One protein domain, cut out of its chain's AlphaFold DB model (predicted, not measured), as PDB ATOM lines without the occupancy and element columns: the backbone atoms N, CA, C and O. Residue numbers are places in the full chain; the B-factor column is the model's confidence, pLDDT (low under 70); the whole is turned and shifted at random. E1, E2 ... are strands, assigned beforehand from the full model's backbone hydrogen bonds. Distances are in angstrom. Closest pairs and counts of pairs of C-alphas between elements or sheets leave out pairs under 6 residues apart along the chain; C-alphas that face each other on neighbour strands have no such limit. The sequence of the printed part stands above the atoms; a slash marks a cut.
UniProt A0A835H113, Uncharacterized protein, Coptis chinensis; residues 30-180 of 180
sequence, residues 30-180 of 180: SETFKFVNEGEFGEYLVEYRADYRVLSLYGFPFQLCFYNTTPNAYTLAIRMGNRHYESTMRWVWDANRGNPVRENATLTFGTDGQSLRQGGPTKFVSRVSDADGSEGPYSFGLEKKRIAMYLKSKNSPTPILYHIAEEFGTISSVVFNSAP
ATOM      1  N   SER A  30      48.312 -31.731 -51.381       43.66
ATOM      2  CA  SER A  30      47.764 -32.702 -50.419       43.66
ATOM      3  C   SER A  30      47.777 -32.231 -48.958       43.66
ATOM      4  O   SER A  30      47.228 -32.912 -48.101       43.66
ATOM      5  N   GLU A  31      48.429 -31.107 -48.667       42.97
ATOM      6  CA  GLU A  31      48.493 -30.444 -47.358       42.97
ATOM      7  C   GLU A  31      47.686 -29.132 -47.354       42.97
ATOM      8  O   GLU A  31      47.749 -28.348 -46.407       42.97
ATOM      9  N   THR A  32      46.913 -28.880 -48.417       48.66
ATOM     10  CA  THR A  32      45.976 -27.758 -48.473       48.66
ATOM     11  C   THR A  32      44.611 -28.204 -47.969       48.66
ATOM     12  O   THR A  32      44.094 -29.247 -48.365       48.66
ATOM     13  N   PHE A  33      44.007 -27.405 -47.098       54.38
ATOM     14  CA  PHE A  33      42.618 -27.580 -46.700       54.38
ATOM     15  C   PHE A  33      41.800 -26.359 -47.099       54.38
ATOM     16  O   PHE A  33      42.303 -25.233 -47.182       54.38
ATOM     17  N   LYS A  34      40.534 -26.622 -47.421       65.31
ATOM     18  CA  LYS A  34      39.594 -25.668 -47.995       65.31
ATOM     19  C   LYS A  34      38.313 -25.694 -47.175       65.31
ATOM     20  O   LYS A  34      37.687 -26.744 -47.067       65.31
ATOM     21  N   PHE A  35      37.901 -24.539 -46.667       70.94
ATOM     22  CA  PHE A  35      36.566 -24.367 -46.102       70.94
ATOM     23  C   PHE A  35      35.747 -23.456 -46.994       70.94
ATOM     24  O   PHE A  35      36.195 -22.365 -47.343       70.94
ATOM     25  N   VAL A  36      34.552 -23.899 -47.358       76.75
ATOM     26  CA  VAL A  36      33.583 -23.084 -48.087       76.75
ATOM     27  C   VAL A  36      32.604 -22.509 -47.074       76.75
ATOM     28  O   VAL A  36      32.140 -23.211 -46.178       76.75
ATOM     29  N   ASN A  37      32.322 -21.216 -47.188       85.00
ATOM     30  CA  ASN A  37      31.284 -20.558 -46.416       85.00
ATOM     31  C   ASN A  37      29.909 -20.927 -46.989       85.00
ATOM     32  O   ASN A  37      29.336 -20.155 -47.756       85.00
ATOM     33  N   GLU A  38      29.409 -22.100 -46.616       87.38
ATOM     34  CA  GLU A  38      28.108 -22.636 -47.022       87.38
ATOM     35  C   GLU A  38      27.479 -23.467 -45.890       87.38
ATOM     36  O   GLU A  38      28.154 -23.842 -44.928       87.38
ATOM     37  N   GLY A  39      26.184 -23.760 -46.010       90.56
ATOM     38  CA  GLY A  39      25.449 -24.617 -45.075       90.56
ATOM     39  C   GLY A  39      24.649 -23.867 -44.009       90.56
ATOM     40  O   GLY A  39      24.422 -22.656 -44.095       90.56
ATOM     41  N   GLU A  40      24.191 -24.622 -43.015       93.75
ATOM     42  CA  GLU A  40      23.297 -24.140 -41.961       93.75
ATOM     43  C   GLU A  40      24.009 -23.236 -40.952       93.75
ATOM     44  O   GLU A  40      25.201 -23.396 -40.662       93.75
ATOM     45  N   PHE A  41      23.256 -22.294 -40.384       95.00
ATOM     46  CA  PHE A  41      23.746 -21.479 -39.281       95.00
ATOM     47  C   PHE A  41      23.719 -22.239 -37.957       95.00
ATOM     48  O   PHE A  41      22.913 -23.140 -37.730       95.00
ATOM     49  N   GLY A  42      24.620 -21.856 -37.059       91.12
ATOM     50  CA  GLY A  42      24.667 -22.383 -35.711       91.12
ATOM     51  C   GLY A  42      23.448 -21.955 -34.896       91.12
ATOM     52  O   GLY A  42      22.973 -20.828 -34.978       91.12
ATOM     53  N   GLU A  43      22.971 -22.867 -34.059       89.12
ATOM     54  CA  GLU A  43      21.670 -22.753 -33.385       89.12
ATOM     55  C   GLU A  43      21.666 -21.814 -32.165       89.12
ATOM     56  O   GLU A  43      20.612 -21.414 -31.675       89.12
ATOM     57  N   TYR A  44      22.843 -21.502 -31.618       88.81
ATOM     58  CA  TYR A  44      22.967 -20.852 -30.308       88.81
ATOM     59  C   TYR A  44      23.355 -19.381 -30.387       88.81
ATOM     60  O   TYR A  44      24.108 -18.981 -31.267       88.81
ATOM     61  N   LEU A  45      22.916 -18.604 -29.390       90.50
ATOM     62  CA  LEU A  45      23.207 -17.177 -29.292       90.50
ATOM     63  C   LEU A  45      24.709 -16.891 -29.224       90.50
ATOM     64  O   LEU A  45      25.442 -17.377 -28.356       90.50
ATOM     65  N   VAL A  46      25.125 -16.002 -30.112       91.19
ATOM     66  CA  VAL A  46      26.464 -15.433 -30.172       91.19
ATOM     67  C   VAL A  46      26.387 -13.918 -30.040       91.19
ATOM     68  O   VAL A  46      25.328 -13.298 -30.193       91.19
ATOM     69  N   GLU A  47      27.522 -13.314 -29.726       90.75
ATOM     70  CA  GLU A  47      27.701 -11.872 -29.680       90.75
ATOM     71  C   GLU A  47      27.164 -11.198 -30.956       90.75
ATOM     72  O   GLU A  47      27.279 -11.721 -32.066       90.75
ATOM     73  N   TYR A  48      26.518 -10.045 -30.759       91.62
ATOM     74  CA  TYR A  48      25.756  -9.292 -31.767       91.62
ATOM     75  C   TYR A  48      24.494  -9.978 -32.302       91.62
ATOM     76  O   TYR A  48      23.879  -9.449 -33.224       91.62
ATOM     77  N   ARG A  49      24.086 -11.119 -31.722       91.81
ATOM     78  CA  ARG A  49      23.013 -11.973 -32.267       91.81
ATOM     79  C   ARG A  49      23.281 -12.310 -33.737       91.81
ATOM     80  O   ARG A  49      22.357 -12.345 -34.540       91.81
ATOM     81  N   ALA A  50      24.561 -12.466 -34.070       94.69
ATOM     82  CA  ALA A  50      24.994 -12.764 -35.419       94.69
ATOM     83  C   ALA A  50      24.549 -14.169 -35.831       94.69
ATOM     84  O   ALA A  50      24.498 -15.082 -35.003       94.69
ATOM     85  N   ASP A  51      24.327 -14.342 -37.123       96.31
ATOM     86  CA  ASP A  51      24.329 -15.665 -37.725       96.31
ATOM     87  C   ASP A  51      25.784 -16.120 -37.877       96.31
ATOM     88  O   ASP A  51      26.704 -15.302 -37.994       96.31
ATOM     89  N   TYR A  52      26.029 -17.425 -37.808       94.69
ATOM     90  CA  TYR A  52      27.380 -17.958 -37.939       94.69
ATOM     91  C   TYR A  52      27.399 -19.393 -38.422       94.69
ATOM     92  O   TYR A  52      26.475 -20.156 -38.171       94.69
ATOM     93  N   ARG A  53      28.500 -19.782 -39.053       93.94
ATOM     94  CA  ARG A  53      28.795 -21.144 -39.483       93.94
ATOM     95  C   ARG A  53      30.071 -21.600 -38.832       93.94
ATOM     96  O   ARG A  53      31.087 -20.911 -38.912       93.94
ATOM     97  N   VAL A  54      30.007 -22.752 -38.190       88.81
ATOM     98  CA  VAL A  54      31.182 -23.374 -37.598       88.81
ATOM     99  C   VAL A  54      32.001 -24.074 -38.672       88.81
ATOM    100  O   VAL A  54      31.456 -24.725 -39.558       88.81
ATOM    101  N   LEU A  55      33.319 -23.959 -38.574       83.81
ATOM    102  CA  LEU A  55      34.260 -24.737 -39.370       83.81
ATOM    103  C   LEU A  55      34.770 -25.922 -38.539       83.81
ATOM    104  O   LEU A  55      34.594 -25.966 -37.317       83.81
ATOM    105  N   SER A  56      35.409 -26.895 -39.194       77.44
ATOM    106  CA  SER A  56      35.891 -28.105 -38.511       77.44
ATOM    107  C   SER A  56      37.037 -27.836 -37.529       77.44
ATOM    108  O   SER A  56      37.309 -28.669 -36.670       77.44
ATOM    109  N   LEU A  57      37.681 -26.666 -37.615       67.69
ATOM    110  CA  LEU A  57      38.700 -26.224 -36.667       67.69
ATOM    111  C   LEU A  57      38.058 -25.840 -35.327       67.69
ATOM    112  O   LEU A  57      37.621 -24.703 -35.110       67.69
ATOM    113  N   TYR A  58      38.024 -26.815 -34.426       68.50
ATOM    114  CA  TYR A  58      37.461 -26.724 -33.087       68.50
ATOM    115  C   TYR A  58      38.507 -27.084 -32.033       68.50
ATOM    116  O   TYR A  58      39.216 -28.076 -32.163       68.50
ATOM    117  N   GLY A  59      38.549 -26.315 -30.949       64.12
ATOM    118  CA  GLY A  59      39.371 -26.620 -29.790       64.12
ATOM    119  C   GLY A  59      38.779 -25.992 -28.544       64.12
ATOM    120  O   GLY A  59      38.910 -24.785 -28.360       64.12
ATOM    121  N   PHE A  60      38.106 -26.788 -27.706       62.81
ATOM    122  CA  PHE A  60      37.301 -26.287 -26.587       62.81
ATOM    123  C   PHE A  60      38.051 -25.241 -25.732       62.81
ATOM    124  O   PHE A  60      39.182 -25.499 -25.318       62.81
ATOM    125  N   PRO A  61      37.425 -24.090 -25.405       72.44
ATOM    126  CA  PRO A  61      36.070 -23.651 -25.764       72.44
ATOM    127  C   PRO A  61      35.992 -22.847 -27.078       72.44
ATOM    128  O   PRO A  61      35.018 -22.131 -27.290       72.44
ATOM    129  N   PHE A  62      37.001 -22.908 -27.938       75.75
ATOM    130  CA  PHE A  62      37.132 -22.075 -29.126       75.75
ATOM    131  C   PHE A  62      36.747 -22.806 -30.411       75.75
ATOM    132  O   PHE A  62      36.880 -24.024 -30.527       75.75
ATOM    133  N   GLN A  63      36.265 -22.050 -31.391       81.00
ATOM    134  CA  GLN A  63      35.862 -22.584 -32.686       81.00
ATOM    135  C   GLN A  63      36.039 -21.532 -33.776       81.00
ATOM    136  O   GLN A  63      35.688 -20.367 -33.576       81.00
ATOM    137  N   LEU A  64      36.588 -21.937 -34.918       82.50
ATOM    138  CA  LEU A  64      36.672 -21.077 -36.091       82.50
ATOM    139  C   LEU A  64      35.301 -21.015 -36.771       82.50
ATOM    140  O   LEU A  64      34.662 -22.048 -36.975       82.50
ATOM    141  N   CYS A  65      34.863 -19.812 -37.131       89.56
ATOM    142  CA  CYS A  65      33.559 -19.577 -37.734       89.56
ATOM    143  C   CYS A  65      33.626 -18.527 -38.847       89.56
ATOM    144  O   CYS A  65      34.458 -17.623 -38.806       89.56
ATOM    145  N   PHE A  66      32.666 -18.570 -39.766       92.12
ATOM    146  CA  PHE A  66      32.189 -17.364 -40.444       92.12
ATOM    147  C   PHE A  66      30.998 -16.814 -39.665       92.12
ATOM    148  O   PHE A  66      30.159 -17.599 -39.243       92.12
ATOM    149  N   TYR A  67      30.900 -15.504 -39.460       95.00
ATOM    150  CA  TYR A  67      29.720 -14.881 -38.856       95.00
ATOM    151  C   TYR A  67      29.265 -13.663 -39.640       95.00
ATOM    152  O   TYR A  67      30.078 -13.008 -40.286       95.00
ATOM    153  N   ASN A  68      27.991 -13.314 -39.553       94.81
ATOM    154  CA  ASN A  68      27.445 -12.127 -40.187       94.81
ATOM    155  C   ASN A  68      26.393 -11.463 -39.299       94.81
ATOM    156  O   ASN A  68      25.523 -12.102 -38.717       94.81
ATOM    157  N   THR A  69      26.458 -10.139 -39.225       94.31
ATOM    158  CA  THR A  69      25.405  -9.288 -38.640       94.31
ATOM    159  C   THR A  69      24.588  -8.576 -39.717       94.31
ATOM    160  O   THR A  69      23.593  -7.922 -39.426       94.31
ATOM    161  N   THR A  70      25.020  -8.691 -40.974       94.31
ATOM    162  CA  THR A  70      24.338  -8.206 -42.176       94.31
ATOM    163  C   THR A  70      24.183  -9.391 -43.132       94.31
ATOM    164  O   THR A  70      25.152 -10.132 -43.315       94.31
ATOM    165  N   PRO A  71      23.009  -9.622 -43.741       93.81
ATOM    166  CA  PRO A  71      22.819 -10.740 -44.665       93.81
ATOM    167  C   PRO A  71      23.874 -10.763 -45.780       93.81
ATOM    168  O   PRO A  71      24.168  -9.728 -46.376       93.81
ATOM    169  N   ASN A  72      24.430 -11.946 -46.068       89.88
ATOM    170  CA  ASN A  72      25.433 -12.168 -47.119       89.88
ATOM    171  C   ASN A  72      26.745 -11.356 -46.968       89.88
ATOM    172  O   ASN A  72      27.444 -11.105 -47.950       89.88
ATOM    173  N   ALA A  73      27.073 -10.926 -45.746       90.06
ATOM    174  CA  ALA A  73      28.301 -10.206 -45.410       90.06
ATOM    175  C   ALA A  73      28.981 -10.856 -44.194       90.06
ATOM    176  O   ALA A  73      28.732 -10.501 -43.042       90.06
ATOM    177  N   TYR A  74      29.861 -11.811 -44.478       89.31
ATOM    178  CA  TYR A  74      30.502 -12.683 -43.510       89.31
ATOM    179  C   TYR A  74      31.906 -12.229 -43.127       89.31
ATOM    180  O   TYR A  74      32.724 -11.815 -43.945       89.31
ATOM    181  N   THR A  75      32.217 -12.385 -41.857       89.44
ATOM    182  CA  THR A  75      33.527 -12.149 -41.277       89.44
ATOM    183  C   THR A  75      34.053 -13.467 -40.735       89.44
ATOM    184  O   THR A  75      33.351 -14.171 -40.010       89.44
ATOM    185  N   LEU A  76      35.289 -13.813 -41.080       85.12
ATOM    186  CA  LEU A  76      35.979 -14.932 -40.461       85.12
ATOM    187  C   LEU A  76      36.365 -14.551 -39.029       85.12
ATOM    188  O   LEU A  76      36.958 -13.493 -38.808       85.12
ATOM    189  N   ALA A  77      36.057 -15.418 -38.071       85.31
ATOM    190  CA  ALA A  77      36.264 -15.156 -36.658       85.31
ATOM    191  C   ALA A  77      36.599 -16.406 -35.858       85.31
ATOM    192  O   ALA A  77      36.291 -17.530 -36.246       85.31
ATOM    193  N   ILE A  78      37.172 -16.178 -34.679       80.62
ATOM    194  CA  ILE A  78      37.265 -17.192 -33.634       80.62
ATOM    195  C   ILE A  78      36.194 -16.880 -32.595       80.62
ATOM    196  O   ILE A  78      36.184 -15.807 -31.982       80.62
ATOM    197  N   ARG A  79      35.301 -17.843 -32.386       86.25
ATOM    198  CA  ARG A  79      34.344 -17.845 -31.286       86.25
ATOM    199  C   ARG A  79      34.977 -18.473 -30.053       86.25
ATOM    200  O   ARG A  79      35.708 -19.450 -30.178       86.25
ATOM    201  N   MET A  80      34.629 -17.983 -28.872       81.50
ATOM    202  CA  MET A  80      34.884 -18.624 -27.584       81.50
ATOM    203  C   MET A  80      33.558 -18.910 -26.878       81.50
ATOM    204  O   MET A  80      32.650 -18.079 -26.870       81.50
ATOM    205  N   GLY A  81      33.462 -20.075 -26.252       77.75
ATOM    206  CA  GLY A  81      32.350 -20.465 -25.401       77.75
ATOM    207  C   GLY A  81      31.657 -21.734 -25.877       77.75
ATOM    208  O   GLY A  81      31.649 -22.094 -27.061       77.75
ATOM    209  N   ASN A  82      31.032 -22.408 -24.919       77.81
ATOM    210  CA  ASN A  82      30.252 -23.615 -25.134       77.81
ATOM    211  C   ASN A  82      28.880 -23.450 -24.477       77.81
ATOM    212  O   ASN A  82      28.770 -22.856 -23.405       77.81
ATOM    213  N   ARG A  83      27.855 -24.036 -25.102       74.12
ATOM    214  CA  ARG A  83      26.459 -24.016 -24.646       74.12
ATOM    215  C   ARG A  83      26.255 -24.488 -23.198       74.12
ATOM    216  O   ARG A  83      25.225 -24.196 -22.612       74.12
ATOM    217  N   HIS A  84      27.182 -25.268 -22.639       74.44
ATOM    218  CA  HIS A  84      27.066 -25.793 -21.273       74.44
ATOM    219  C   HIS A  84      27.525 -24.814 -20.191       74.44
ATOM    220  O   HIS A  84      27.147 -24.986 -19.037       74.44
ATOM    221  N   TYR A  85      28.317 -23.804 -20.552       69.12
ATOM    222  CA  TYR A  85      28.949 -22.909 -19.581       69.12
ATOM    223  C   TYR A  85      28.616 -21.436 -19.815       69.12
ATOM    224  O   TYR A  85      28.701 -20.655 -18.877       69.12
ATOM    225  N   GLU A  86      28.216 -21.063 -21.034       72.69
ATOM    226  CA  GLU A  86      27.993 -19.670 -21.415       72.69
ATOM    227  C   GLU A  86      26.605 -19.464 -22.022       72.69
ATOM    228  O   GLU A  86      26.170 -20.223 -22.890       72.69
ATOM    229  N   SER A  87      25.929 -18.391 -21.604       76.25
ATOM    230  CA  SER A  87      24.629 -17.983 -22.153       76.25
ATOM    231  C   SER A  87      24.742 -17.297 -23.518       76.25
ATOM    232  O   SER A  87      23.765 -17.216 -24.262       76.25
ATOM    233  N   THR A  88      25.918 -16.770 -23.864       83.81
ATOM    234  CA  THR A  88      26.200 -16.143 -25.159       83.81
ATOM    235  C   THR A  88      27.670 -16.332 -25.494       83.81
ATOM    236  O   THR A  88      28.540 -15.899 -24.737       83.81
ATOM    237  N   MET A  89      27.959 -16.957 -26.635       87.50
ATOM    238  CA  MET A  89      29.342 -17.153 -27.072       87.50
ATOM    239  C   MET A  89      29.912 -15.862 -27.669       87.50
ATOM    240  O   MET A  89      29.188 -15.082 -28.289       87.50
ATOM    241  N   ARG A  90      31.212 -15.627 -27.484       86.00
ATOM    242  CA  ARG A  90      31.860 -14.340 -27.780       86.00
ATOM    243  C   ARG A  90      32.810 -14.428 -28.962       86.00
ATOM    244  O   ARG A  90      33.453 -15.459 -29.157       86.00
ATOM    245  N   TRP A  91      32.930 -13.340 -29.719       84.12
ATOM    246  CA  TRP A  91      33.928 -13.224 -30.783       84.12
ATOM    247  C   TRP A  91      35.228 -12.716 -30.167       84.12
ATOM    248  O   TRP A  91      35.326 -11.561 -29.767       84.12
ATOM    249  N   VAL A  92      36.239 -13.575 -30.075       74.69
ATOM    250  CA  VAL A  92      37.531 -13.190 -29.478       74.69
ATOM    251  C   VAL A  92      38.508 -12.638 -30.513       74.69
ATOM    252  O   VAL A  92      39.490 -11.992 -30.148       74.69
ATOM    253  N   TRP A  93      38.233 -12.867 -31.799       78.25
ATOM    254  CA  TRP A  93      39.007 -12.349 -32.922       78.25
ATOM    255  C   TRP A  93      38.173 -12.344 -34.208       78.25
ATOM    256  O   TRP A  93      37.339 -13.232 -34.388       78.25
ATOM    257  N   ASP A  94      38.428 -11.388 -35.105       77.81
ATOM    258  CA  ASP A  94      37.883 -11.346 -36.461       77.81
ATOM    259  C   ASP A  94      38.891 -10.789 -37.489       77.81
ATOM    260  O   ASP A  94      39.716  -9.937 -37.167       77.81
ATOM    261  N   ALA A  95      38.850 -11.304 -38.725       71.62
ATOM    262  CA  ALA A  95      39.857 -11.030 -39.760       71.62
ATOM    263  C   ALA A  95      39.508  -9.822 -40.644       71.62
ATOM    264  O   ALA A  95      40.313  -8.919 -40.868       71.62
ATOM    265  N   ASN A  96      38.291  -9.848 -41.194       71.50
ATOM    266  CA  ASN A  96      37.855  -9.043 -42.334       71.50
ATOM    267  C   ASN A  96      36.588  -8.237 -42.016       71.50
ATOM    268  O   ASN A  96      35.756  -8.000 -42.884       71.50
ATOM    269  N   ARG A  97      36.453  -7.774 -40.767       78.31
ATOM    270  CA  ARG A  97      35.272  -7.031 -40.293       78.31
ATOM    271  C   ARG A  97      34.975  -5.766 -41.109       78.31
ATOM    272  O   ARG A  97      33.818  -5.416 -41.297       78.31
ATOM    273  N   GLY A  98      36.016  -5.095 -41.607       78.69
ATOM    274  CA  GLY A  98      35.890  -3.925 -42.488       78.69
ATOM    275  C   GLY A  98      35.660  -4.254 -43.969       78.69
ATOM    276  O   GLY A  98      35.364  -3.350 -44.743       78.69
ATOM    277  N   ASN A  99      35.807  -5.520 -44.370       79.06
ATOM    278  CA  ASN A  99      35.599  -5.988 -45.742       79.06
ATOM    279  C   ASN A  99      35.016  -7.419 -45.736       79.06
ATOM    280  O   ASN A  99      35.738  -8.391 -45.995       79.06
ATOM    281  N   PRO A 100      33.737  -7.572 -45.347       82.69
ATOM    282  CA  PRO A 100      33.098  -8.874 -45.231       82.69
ATOM    283  C   PRO A 100      32.957  -9.569 -46.591       82.69
ATOM    284  O   PRO A 100      32.848  -8.936 -47.640       82.69
ATOM    285  N   VAL A 101      32.935 -10.896 -46.553       82.94
ATOM    286  CA  VAL A 101      32.885 -11.776 -47.726       82.94
ATOM    287  C   VAL A 101      31.474 -12.289 -47.940       82.94
ATOM    288  O   VAL A 101      30.601 -12.088 -47.100       82.94
ATOM    289  N   ARG A 102      31.223 -12.942 -49.069       86.19
ATOM    290  CA  ARG A 102      29.880 -13.405 -49.425       86.19
ATOM    291  C   ARG A 102      29.698 -14.898 -49.166       86.19
ATOM    292  O   ARG A 102      30.618 -15.607 -48.752       86.19
ATOM    293  N   GLU A 103      28.473 -15.353 -49.365       85.56
ATOM    294  CA  GLU A 103      28.127 -16.763 -49.505       85.56
ATOM    295  C   GLU A 103      29.074 -17.457 -50.500       85.56
ATOM    296  O   GLU A 103      29.479 -16.846 -51.490       85.56
ATOM    297  N   ASN A 104      29.429 -18.717 -50.240       78.62
ATOM    298  CA  ASN A 104      30.376 -19.526 -51.021       78.62
ATOM    299  C   ASN A 104      31.833 -19.029 -51.036       78.62
ATOM    300  O   ASN A 104      32.684 -19.648 -51.684       78.62
ATOM    301  N   ALA A 105      32.161 -17.965 -50.292       71.19
ATOM    302  CA  ALA A 105      33.546 -17.542 -50.118       71.19
ATOM    303  C   ALA A 105      34.385 -18.686 -49.540       71.19
ATOM    304  O   ALA A 105      33.945 -19.440 -48.669       71.19
ATOM    305  N   THR A 106      35.614 -18.815 -50.026       62.19
ATOM    306  CA  THR A 106      36.488 -19.920 -49.642       62.19
ATOM    307  C   THR A 106      37.628 -19.442 -48.751       62.19
ATOM    308  O   THR A 106      38.367 -18.542 -49.145       62.19
ATOM    309  N   LEU A 107      37.821 -20.122 -47.617       60.31
ATOM    310  CA  LEU A 107      39.039 -20.085 -46.814       60.31
ATOM    311  C   LEU A 107      40.046 -21.132 -47.314       60.31
ATOM    312  O   LEU A 107      39.800 -22.334 -47.212       60.31
ATOM    313  N   THR A 108      41.181 -20.662 -47.838       54.81
ATOM    314  CA  THR A 108      42.310 -21.487 -48.312       54.81
ATOM    315  C   THR A 108      43.640 -21.035 -47.725       54.81
ATOM    316  O   THR A 108      43.866 -19.838 -47.565       54.81
ATOM    317  N   PHE A 109      44.571 -21.976 -47.572       50.94
ATOM    318  CA  PHE A 109      45.935 -21.752 -47.099       50.94
ATOM    319  C   PHE A 109      46.866 -21.461 -48.296       50.94
ATOM    320  O   PHE A 109      47.292 -22.386 -48.977       50.94
ATOM    321  N   GLY A 110      47.177 -20.191 -48.585       43.50
ATOM    322  CA  GLY A 110      48.105 -19.772 -49.660       43.50
ATOM    323  C   GLY A 110      48.513 -18.295 -49.559       43.50
ATOM    324  O   GLY A 110      47.756 -17.519 -49.025       43.50
ATOM    325  N   THR A 111      49.683 -17.876 -50.040       39.03
ATOM    326  CA  THR A 111      50.481 -16.689 -49.617       39.03
ATOM    327  C   THR A 111      49.844 -15.284 -49.484       39.03
ATOM    328  O   THR A 111      50.489 -14.417 -48.887       39.03
ATOM    329  N   ASP A 112      48.622 -15.029 -49.951       36.12
ATOM    330  CA  ASP A 112      48.160 -13.666 -50.267       36.12
ATOM    331  C   ASP A 112      46.955 -13.200 -49.422       36.12
ATOM    332  O   ASP A 112      45.834 -13.236 -49.909       36.12
ATOM    333  N   GLY A 113      47.166 -12.726 -48.184       46.88
ATOM    334  CA  GLY A 113      46.124 -12.199 -47.274       46.88
ATOM    335  C   GLY A 113      46.614 -12.077 -45.823       46.88
ATOM    336  O   GLY A 113      47.828 -12.111 -45.580       46.88
ATOM    337  N   GLN A 114      45.712 -11.954 -44.831       50.69
ATOM    338  CA  GLN A 114      46.119 -12.110 -43.422       50.69
ATOM    339  C   GLN A 114      46.654 -13.531 -43.252       50.69
ATOM    340  O   GLN A 114      45.937 -14.499 -43.462       50.69
ATOM    341  N   SER A 115      47.934 -13.671 -42.933       55.09
ATOM    342  CA  SER A 115      48.629 -14.955 -42.969       55.09
ATOM    343  C   SER A 115      49.540 -15.121 -41.770       55.09
ATOM    344  O   SER A 115      50.266 -14.197 -41.405       55.09
ATOM    345  N   LEU A 116      49.526 -16.321 -41.187       56.47
ATOM    346  CA  LEU A 116      50.571 -16.777 -40.288       56.47
ATOM    347  C   LEU A 116      51.640 -17.516 -41.098       56.47
ATOM    348  O   LEU A 116      51.320 -18.453 -41.811       56.47
ATOM    349  N   ARG A 117      52.916 -17.144 -41.032       57.56
ATOM    350  CA  ARG A 117      53.984 -17.822 -41.795       57.56
ATOM    351  C   ARG A 117      55.326 -17.769 -41.087       57.56
ATOM    352  O   ARG A 117      55.615 -16.806 -40.378       57.56
ATOM    353  N   GLN A 118      56.174 -18.771 -41.309       51.25
ATOM    354  CA  GLN A 118      57.563 -18.713 -40.852       51.25
ATOM    355  C   GLN A 118      58.279 -17.541 -41.539       51.25
ATOM    356  O   GLN A 118      58.243 -17.414 -42.760       51.25
ATOM    357  N   GLY A 119      58.882 -16.653 -40.743       56.38
ATOM    358  CA  GLY A 119      59.481 -15.406 -41.233       56.38
ATOM    359  C   GLY A 119      58.498 -14.238 -41.423       56.38
ATOM    360  O   GLY A 119      58.888 -13.210 -41.969       56.38
ATOM    361  N   GLY A 120      57.240 -14.368 -40.982       59.38
ATOM    362  CA  GLY A 120      56.236 -13.295 -40.947       59.38
ATOM    363  C   GLY A 120      55.464 -13.267 -39.618       59.38
ATOM    364  O   GLY A 120      55.975 -13.765 -38.614       59.38
ATOM    365  N   PRO A 121      54.240 -12.698 -39.575       58.69
ATOM    366  CA  PRO A 121      53.351 -12.865 -38.427       58.69
ATOM    367  C   PRO A 121      53.145 -14.357 -38.160       58.69
ATOM    368  O   PRO A 121      52.913 -15.114 -39.092       58.69
ATOM    369  N   THR A 122      53.264 -14.809 -36.914       62.84
ATOM    370  CA  THR A 122      53.100 -16.232 -36.546       62.84
ATOM    371  C   THR A 122      51.983 -16.456 -35.544       62.84
ATOM    372  O   THR A 122      51.714 -17.597 -35.188       62.84
ATOM    373  N   LYS A 123      51.320 -15.394 -35.085       68.75
ATOM    374  CA  LYS A 123      50.201 -15.475 -34.154       68.75
ATOM    375  C   LYS A 123      49.144 -14.419 -34.452       68.75
ATOM    376  O   LYS A 123      49.489 -13.296 -34.815       68.75
ATOM    377  N   PHE A 124      47.885 -14.753 -34.202       68.31
ATOM    378  CA  PHE A 124      46.838 -13.773 -33.921       68.31
ATOM    379  C   PHE A 124      46.693 -13.614 -32.424       68.31
ATOM    380  O   PHE A 124      46.827 -14.587 -31.687       68.31
ATOM    381  N   VAL A 125      46.407 -12.399 -31.978       67.75
ATOM    382  CA  VAL A 125      46.111 -12.101 -30.578       67.75
ATOM    383  C   VAL A 125      44.638 -11.729 -30.500       67.75
ATOM    384  O   VAL A 125      44.137 -11.000 -31.359       67.75
ATOM    385  N   SER A 126      43.934 -12.285 -29.518       59.41
ATOM    386  CA  SER A 126      42.549 -11.920 -29.250       59.41
ATOM    387  C   SER A 126      42.469 -10.452 -28.851       59.41
ATOM    388  O   SER A 126      43.472  -9.848 -28.479       59.41
ATOM    389  N   ARG A 127      41.269  -9.885 -28.856       61.28
ATOM    390  CA  ARG A 127      41.003  -8.596 -28.203       61.28
ATOM    391  C   ARG A 127      40.524  -8.783 -26.761       61.28
ATOM    392  O   ARG A 127      40.192  -9.907 -26.372       61.28
ATOM    393  N   VAL A 128      40.511  -7.710 -25.973       59.91
ATOM    394  CA  VAL A 128      39.958  -7.706 -24.608       59.91
ATOM    395  C   VAL A 128      38.438  -7.860 -24.641       59.91
ATOM    396  O   VAL A 128      37.899  -8.674 -23.890       59.91
ATOM    397  N   SER A 129      37.744  -7.114 -25.504       52.62
ATOM    398  CA  SER A 129      36.288  -7.200 -25.663       52.62
ATOM    399  C   SER A 129      35.809  -6.601 -26.992       52.62
ATOM    400  O   SER A 129      36.597  -6.236 -27.858       52.62
ATOM    401  N   ASP A 130      34.496  -6.527 -27.190       45.03
ATOM    402  CA  ASP A 130      33.859  -5.817 -28.300       45.03
ATOM    403  C   ASP A 130      33.975  -4.293 -28.209       45.03
ATOM    404  O   ASP A 130      34.062  -3.625 -29.239       45.03
ATOM    405  N   ALA A 131      33.981  -3.757 -26.992       48.56
ATOM    406  CA  ALA A 131      34.174  -2.336 -26.728       48.56
ATOM    407  C   ALA A 131      35.660  -1.944 -26.653       48.56
ATOM    408  O   ALA A 131      36.004  -0.789 -26.899       48.56
ATOM    409  N   ASP A 132      36.535  -2.895 -26.315       59.06
ATOM    410  CA  ASP A 132      37.970  -2.691 -26.132       59.06
ATOM    411  C   ASP A 132      38.781  -3.580 -27.086       59.06
ATOM    412  O   ASP A 132      38.980  -4.778 -26.863       59.06
ATOM    413  N   GLY A 133      39.273  -2.955 -28.157       58.16
ATOM    414  CA  GLY A 133      40.095  -3.592 -29.184       58.16
ATOM    415  C   GLY A 133      41.559  -3.819 -28.796       58.16
ATOM    416  O   GLY A 133      42.334  -4.246 -29.650       58.16
ATOM    417  N   SER A 134      41.969  -3.513 -27.560       68.69
ATOM    418  CA  SER A 134      43.328  -3.804 -27.095       68.69
ATOM    419  C   SER A 134      43.606  -5.310 -27.039       68.69
ATOM    420  O   SER A 134      42.687  -6.131 -27.020       68.69
ATOM    421  N   GLU A 135      44.888  -5.689 -27.044       72.88
ATOM    422  CA  GLU A 135      45.303  -7.093 -27.023       72.88
ATOM    423  C   GLU A 135      44.793  -7.821 -25.768       72.88
ATOM    424  O   GLU A 135      45.158  -7.507 -24.633       72.88
ATOM    425  N   GLY A 136      43.974  -8.841 -25.993       68.25
ATOM    426  CA  GLY A 136      43.470  -9.756 -24.986       68.25
ATOM    427  C   GLY A 136      44.458 -10.874 -24.640       68.25
ATOM    428  O   GLY A 136      45.572 -10.955 -25.166       68.25
ATOM    429  N   PRO A 137      44.073 -11.763 -23.713       74.94
ATOM    430  CA  PRO A 137      44.995 -12.741 -23.155       74.94
ATOM    431  C   PRO A 137      45.176 -13.987 -24.031       74.94
ATOM    432  O   PRO A 137      46.064 -14.783 -23.739       74.94
ATOM    433  N   TYR A 138      44.379 -14.191 -25.082       71.88
ATOM    434  CA  TYR A 138      44.465 -15.391 -25.914       71.88
ATOM    435  C   TYR A 138      45.230 -15.120 -27.205       71.88
ATOM    436  O   TYR A 138      45.212 -14.017 -27.743       71.88
ATOM    437  N   SER A 139      45.907 -16.134 -27.734       73.88
ATOM    438  CA  SER A 139      46.511 -16.047 -29.063       73.88
ATOM    439  C   SER A 139      46.463 -17.375 -29.796       73.88
ATOM    440  O   SER A 139      46.504 -18.429 -29.172       73.88
ATOM    441  N   PHE A 140      46.371 -17.314 -31.120       70.94
ATOM    442  CA  PHE A 140      46.331 -18.457 -32.022       70.94
ATOM    443  C   PHE A 140      47.581 -18.424 -32.896       70.94
ATOM    444  O   PHE A 140      47.744 -17.515 -33.708       70.94
ATOM    445  N   GLY A 141      48.499 -19.353 -32.661       73.12
ATOM    446  CA  GLY A 141      49.839 -19.381 -33.223       73.12
ATOM    447  C   GLY A 141      50.058 -20.526 -34.203       73.12
ATOM    448  O   GLY A 141      49.593 -21.645 -33.993       73.12
ATOM    449  N   LEU A 142      50.824 -20.242 -35.251       67.50
ATOM    450  CA  LEU A 142      51.388 -21.231 -36.150       67.50
ATOM    451  C   LEU A 142      52.762 -21.663 -35.637       67.50
ATOM    452  O   LEU A 142      53.699 -20.866 -35.569       67.50
ATOM    453  N   GLU A 143      52.892 -22.947 -35.333       71.12
ATOM    454  CA  GLU A 143      54.159 -23.592 -35.018       71.12
ATOM    455  C   GLU A 143      54.575 -24.550 -36.135       71.12
ATOM    456  O   GLU A 143      53.797 -24.891 -37.020       71.12
ATOM    457  N   LYS A 144      55.821 -25.036 -36.072       61.84
ATOM    458  CA  LYS A 144      56.422 -25.903 -37.100       61.84
ATOM    459  C   LYS A 144      55.576 -27.114 -37.510       61.84
ATOM    460  O   LYS A 144      55.740 -27.574 -38.631       61.84
ATOM    461  N   LYS A 145      54.761 -27.663 -36.609       64.88
ATOM    462  CA  LYS A 145      54.003 -28.912 -36.819       64.88
ATOM    463  C   LYS A 145      52.566 -28.843 -36.327       64.88
ATOM    464  O   LYS A 145      51.884 -29.854 -36.269       64.88
ATOM    465  N   ARG A 146      52.129 -27.682 -35.853       65.06
ATOM    466  CA  ARG A 146      50.832 -27.570 -35.201       65.06
ATOM    467  C   ARG A 146      50.330 -26.155 -35.244       65.06
ATOM    468  O   ARG A 146      51.105 -25.201 -35.317       65.06
ATOM    469  N   ILE A 147      49.025 -26.049 -35.119       68.81
ATOM    470  CA  ILE A 147      48.383 -24.794 -34.795       68.81
ATOM    471  C   ILE A 147      47.984 -24.870 -33.327       68.81
ATOM    472  O   ILE A 147      47.326 -25.816 -32.894       68.81
ATOM    473  N   ALA A 148      48.445 -23.901 -32.548       73.75
ATOM    474  CA  ALA A 148      48.338 -23.920 -31.102       73.75
ATOM    475  C   ALA A 148      47.709 -22.637 -30.592       73.75
ATOM    476  O   ALA A 148      47.936 -21.545 -31.107       73.75
ATOM    477  N   MET A 149      46.939 -22.772 -29.532       72.75
ATOM    478  CA  MET A 149      46.325 -21.660 -28.852       72.75
ATOM    479  C   MET A 149      46.977 -21.473 -27.495       72.75
ATOM    480  O   MET A 149      47.257 -22.438 -26.782       72.75
ATOM    481  N   TYR A 150      47.198 -20.222 -27.137       78.81
ATOM    482  CA  TYR A 150      47.969 -19.823 -25.977       78.81
ATOM    483  C   TYR A 150      47.183 -18.863 -25.097       78.81
ATOM    484  O   TYR A 150      46.475 -17.996 -25.606       78.81
ATOM    485  N   LEU A 151      47.382 -18.976 -23.783       79.19
ATOM    486  CA  LEU A 151      46.863 -18.057 -22.774       79.19
ATOM    487  C   LEU A 151      48.012 -17.295 -22.100       79.19
ATOM    488  O   LEU A 151      48.869 -17.877 -21.434       79.19
ATOM    489  N   LYS A 152      47.992 -15.970 -22.202       80.06
ATOM    490  CA  LYS A 152      48.824 -15.054 -21.425       80.06
ATOM    491  C   LYS A 152      48.186 -14.837 -20.050       80.06
ATOM    492  O   LYS A 152      47.267 -14.038 -19.890       80.06
ATOM    493  N   SER A 153      48.686 -15.563 -19.054       76.75
ATOM    494  CA  SER A 153      48.284 -15.408 -17.651       76.75
ATOM    495  C   SER A 153      49.160 -14.381 -16.936       76.75
ATOM    496  O   SER A 153      50.354 -14.297 -17.199       76.75
ATOM    497  N   LYS A 154      48.597 -13.650 -15.965       81.31
ATOM    498  CA  LYS A 154      49.371 -12.762 -15.076       81.31
ATOM    499  C   LYS A 154      50.387 -13.527 -14.214       81.31
ATOM    500  O   LYS A 154      51.365 -12.941 -13.771       81.31
ATOM    501  N   ASN A 155      50.153 -14.822 -14.000       86.50
ATOM    502  CA  ASN A 155      50.959 -15.674 -13.124       86.50
ATOM    503  C   ASN A 155      52.061 -16.438 -13.874       86.50
ATOM    504  O   ASN A 155      52.772 -17.226 -13.258       86.50
ATOM    505  N   SER A 156      52.181 -16.253 -15.192       82.44
ATOM    506  CA  SER A 156      53.190 -16.928 -16.006       82.44
ATOM    507  C   SER A 156      53.972 -15.914 -16.838       82.44
ATOM    508  O   SER A 156      53.360 -15.085 -17.513       82.44
ATOM    509  N   PRO A 157      55.316 -15.980 -16.844       83.81
ATOM    510  CA  PRO A 157      56.141 -15.110 -17.678       83.81
ATOM    511  C   PRO A 157      56.032 -15.449 -19.173       83.81
ATOM    512  O   PRO A 157      56.349 -14.613 -20.016       83.81
ATOM    513  N   THR A 158      55.567 -16.654 -19.519       84.69
ATOM    514  CA  THR A 158      55.350 -17.100 -20.900       84.69
ATOM    515  C   THR A 158      53.888 -17.493 -21.136       84.69
ATOM    516  O   THR A 158      53.221 -17.974 -20.211       84.69
ATOM    517  N   PRO A 159      53.352 -17.301 -22.357       79.69
ATOM    518  CA  PRO A 159      52.028 -17.801 -22.704       79.69
ATOM    519  C   PRO A 159      51.955 -19.321 -22.521       79.69
ATOM    520  O   PRO A 159      52.807 -20.062 -23.010       79.69
ATOM    521  N   ILE A 160      50.932 -19.775 -21.808       81.94
ATOM    522  CA  ILE A 160      50.699 -21.187 -21.509       81.94
ATOM    523  C   ILE A 160      50.013 -21.812 -22.719       81.94
ATOM    524  O   ILE A 160      49.039 -21.244 -23.219       81.94
ATOM    525  N   LEU A 161      50.499 -22.968 -23.185       79.62
ATOM    526  CA  LEU A 161      49.803 -23.752 -24.206       79.62
ATOM    527  C   LEU A 161      48.431 -24.146 -23.658       79.62
ATOM    528  O   LEU A 161      48.328 -24.909 -22.702       79.62
ATOM    529  N   TYR A 162      47.393 -23.588 -24.261       69.31
ATOM    530  CA  TYR A 162      46.018 -23.793 -23.847       69.31
ATOM    531  C   TYR A 162      45.388 -24.963 -24.607       69.31
ATOM    532  O   TYR A 162      44.725 -25.804 -24.005       69.31
ATOM    533  N   HIS A 163      45.611 -25.039 -25.924       67.19
ATOM    534  CA  HIS A 163      45.110 -26.134 -26.757       67.19
ATOM    535  C   HIS A 163      45.937 -26.310 -28.035       67.19
ATOM    536  O   HIS A 163      46.563 -25.362 -28.507       67.19
ATOM    537  N   ILE A 164      45.899 -27.509 -28.617       67.56
ATOM    538  CA  ILE A 164      46.454 -27.805 -29.942       67.56
ATOM    539  C   ILE A 164      45.270 -28.080 -30.864       67.56
ATOM    540  O   ILE A 164      44.528 -29.023 -30.621       67.56
ATOM    541  N   ALA A 165      45.080 -27.240 -31.879       56.41
ATOM    542  CA  ALA A 165      43.962 -27.361 -32.808       56.41
ATOM    543  C   ALA A 165      44.161 -28.514 -33.804       56.41
ATOM    544  O   ALA A 165      43.185 -29.148 -34.171       56.41
ATOM    545  N   GLU A 166      45.406 -28.788 -34.210       56.19
ATOM    546  CA  GLU A 166      45.784 -29.948 -35.029       56.19
ATOM    547  C   GLU A 166      47.301 -30.197 -34.988       56.19
ATOM    548  O   GLU A 166      48.086 -29.261 -34.785       56.19
ATOM    549  N   GLU A 167      47.705 -31.449 -35.224       55.94
ATOM    550  CA  GLU A 167      49.090 -31.858 -35.484       55.94
ATOM    551  C   GLU A 167      49.244 -32.229 -36.963       55.94
ATOM    552  O   GLU A 167      48.626 -33.169 -37.454       55.94
ATOM    553  N   PHE A 168      50.093 -31.492 -37.672       57.09
ATOM    554  CA  PHE A 168      50.350 -31.648 -39.100       57.09
ATOM    555  C   PHE A 168      51.794 -32.115 -39.362       57.09
ATOM    556  O   PHE A 168      52.632 -32.214 -38.457       57.09
ATOM    557  N   GLY A 169      52.114 -32.322 -40.647       52.44
ATOM    558  CA  GLY A 169      53.485 -32.304 -41.166       52.44
ATOM    559  C   GLY A 169      54.187 -30.949 -40.959       52.44
ATOM    560  O   GLY A 169      53.740 -30.101 -40.190       52.44
ATOM    561  N   THR A 170      55.332 -30.719 -41.608       52.34
ATOM    562  CA  THR A 170      56.054 -29.441 -41.440       52.34
ATOM    563  C   THR A 170      55.269 -28.302 -42.096       52.34
ATOM    564  O   THR A 170      55.190 -28.254 -43.316       52.34
ATOM    565  N   ILE A 171      54.740 -27.358 -41.311       51.97
ATOM    566  CA  ILE A 171      53.971 -26.215 -41.826       51.97
ATOM    567  C   ILE A 171      54.858 -24.972 -41.936       51.97
ATOM    568  O   ILE A 171      55.477 -24.525 -40.960       51.97
ATOM    569  N   SER A 172      54.891 -24.376 -43.126       51.09
ATOM    570  CA  SER A 172      55.637 -23.149 -43.431       51.09
ATOM    571  C   SER A 172      54.764 -21.890 -43.455       51.09
ATOM    572  O   SER A 172      55.258 -20.801 -43.155       51.09
ATOM    573  N   SER A 173      53.475 -22.019 -43.779       45.34
ATOM    574  CA  SER A 173      52.525 -20.905 -43.827       45.34
ATOM    575  C   SER A 173      51.069 -21.370 -43.736       45.34
ATOM    576  O   SER A 173      50.706 -22.467 -44.141       45.34
ATOM    577  N   VAL A 174      50.242 -20.489 -43.193       50.31
ATOM    578  CA  VAL A 174      48.796 -20.551 -43.042       50.31
ATOM    579  C   VAL A 174      48.270 -19.208 -43.491       50.31
ATOM    580  O   VAL A 174      48.722 -18.175 -43.007       50.31
ATOM    581  N   VAL A 175      47.319 -19.186 -44.410       46.88
ATOM    582  CA  VAL A 175      46.764 -17.921 -44.874       46.88
ATOM    583  C   VAL A 175      45.255 -17.943 -44.767       46.88
ATOM    584  O   VAL A 175      44.621 -18.962 -45.009       46.88
ATOM    585  N   PHE A 176      44.707 -16.804 -44.369       45.19
ATOM    586  CA  PHE A 176      43.290 -16.529 -44.283       45.19
ATOM    587  C   PHE A 176      42.906 -15.688 -45.483       45.19
ATOM    588  O   PHE A 176      42.862 -14.458 -45.425       45.19
ATOM    589  N   ASN A 177      42.666 -16.386 -46.585       42.06
ATOM    590  CA  ASN A 177      42.126 -15.772 -47.781       42.06
ATOM    591  C   ASN A 177      40.630 -15.962 -47.824       42.06
ATOM    592  O   ASN A 177      40.113 -16.988 -47.409       42.06
ATOM    593  N   SER A 178      39.959 -14.954 -48.348       40.47
ATOM    594  CA  SER A 178      38.620 -15.091 -48.878       40.47
ATOM    595  C   SER A 178      38.737 -14.810 -50.362       40.47
ATOM    596  O   SER A 178      38.881 -13.664 -50.782       40.47
ATOM    597  N   ALA A 179      38.818 -15.875 -51.154       34.50
ATOM    598  CA  ALA A 179      38.707 -15.719 -52.597       34.50
ATOM    599  C   ALA A 179      37.269 -15.272 -52.942       34.50
ATOM    600  O   ALA A 179      36.346 -15.667 -52.215       34.50
ATOM    601  N   PRO A 180      37.088 -14.435 -53.984       37.69
ATOM    602  CA  PRO A 180      35.772 -13.995 -54.442       37.69
ATOM    603  C   PRO A 180      34.863 -15.154 -54.859       37.69
ATOM    604  O   PRO A 180      35.389 -16.196 -55.315       37.69
TER     605      PRO A 180
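This is residues 30 to 180 of the 180 residues of an uncharacterized protein of Coptis chinensis (UniProt A0A835H113). Three four-stranded sheets stand as the walls of a triangle round a shared middle. Two of them, E2 to E5 and E8 to E11, make a sandwich with crossed strands, partly face to face and drawn together at two corners, E5 by E8 and E2 by E11; the smaller third, E1, E6, E12 and E7, spans one side from near E2 to near E8 and E9. The 151 printed residues hold twelve named strands, E1 to E12 in chain order, and no named helix: the class is all strand, with each sheet antiparallel. The whole is compact, with a radius of gyration of the C-alphas of 15.1 A and spans of 40 by 38 by 26 A.

Find C-alpha 51 at (24.329, -15.665, -37.725), where E2, residues 51 to 59, begins its 20.2 A. E3, 62 to 70, covers 22.9 A, E4, 73 to 80, 20.8 A, and E5, 90 to 94, 11.0 A. In the second sheet look for E8 at 123 to 127, E9 at 135 to 143, 20.4 A long, E10 at 146 to 151 and E11 at 160 to 167. The third sheet has E1 at 34 to 36, E6 at 106 to 108, E7 at 114 to 117 and E12 at 173 to 179, which ends at C-alpha 179, (38.707, -15.719, -52.597).

Start with E2, E3, E4, E5, a strongly twisted sheet and a meander, each strand the antiparallel neighbour of the one before; N 53 and O 66 are 2.7 A apart, N 65 and O 77 2.8 A, N 92 and O 78 2.9 A. E2 bends by 86 degrees at residue 56. Strongly twisted too is the meander E8, E9, E10, E11, with N 136 and O 126 at 2.7 A, N 141 and O 148 at 2.7 A, and N 149 and O 163 at 2.8 A. The strands of these two sheets stand at 83 degrees. The closest C-alphas of E5 and E8, Trp 93 and Ser 126, are 5.1 A apart; those of E2 and E11, Gly 59 and Ala 165, 5.5 A. In the third sheet, ordered E1, E6, E12, E7, N 107 and O 35 are 2.8 A apart, N 179 and O 106 3.4 A, N 174 and O 116 2.7 A. The closest C-alphas of E7 and E9, Leu 116 and Leu 142, are 6.1 A apart; those of E1 and E2, Phe 35 and Leu 55, 7.1 A.

The farthest C-alphas, Asn 155 and Pro 180, are 44.1 A apart. The printed part has no cut; its long links are E1 to E2 and E5 to E6. Its mean pLDDT is 71.5, with 64 residues under 70, among them 106 to 134 and 162 to 180.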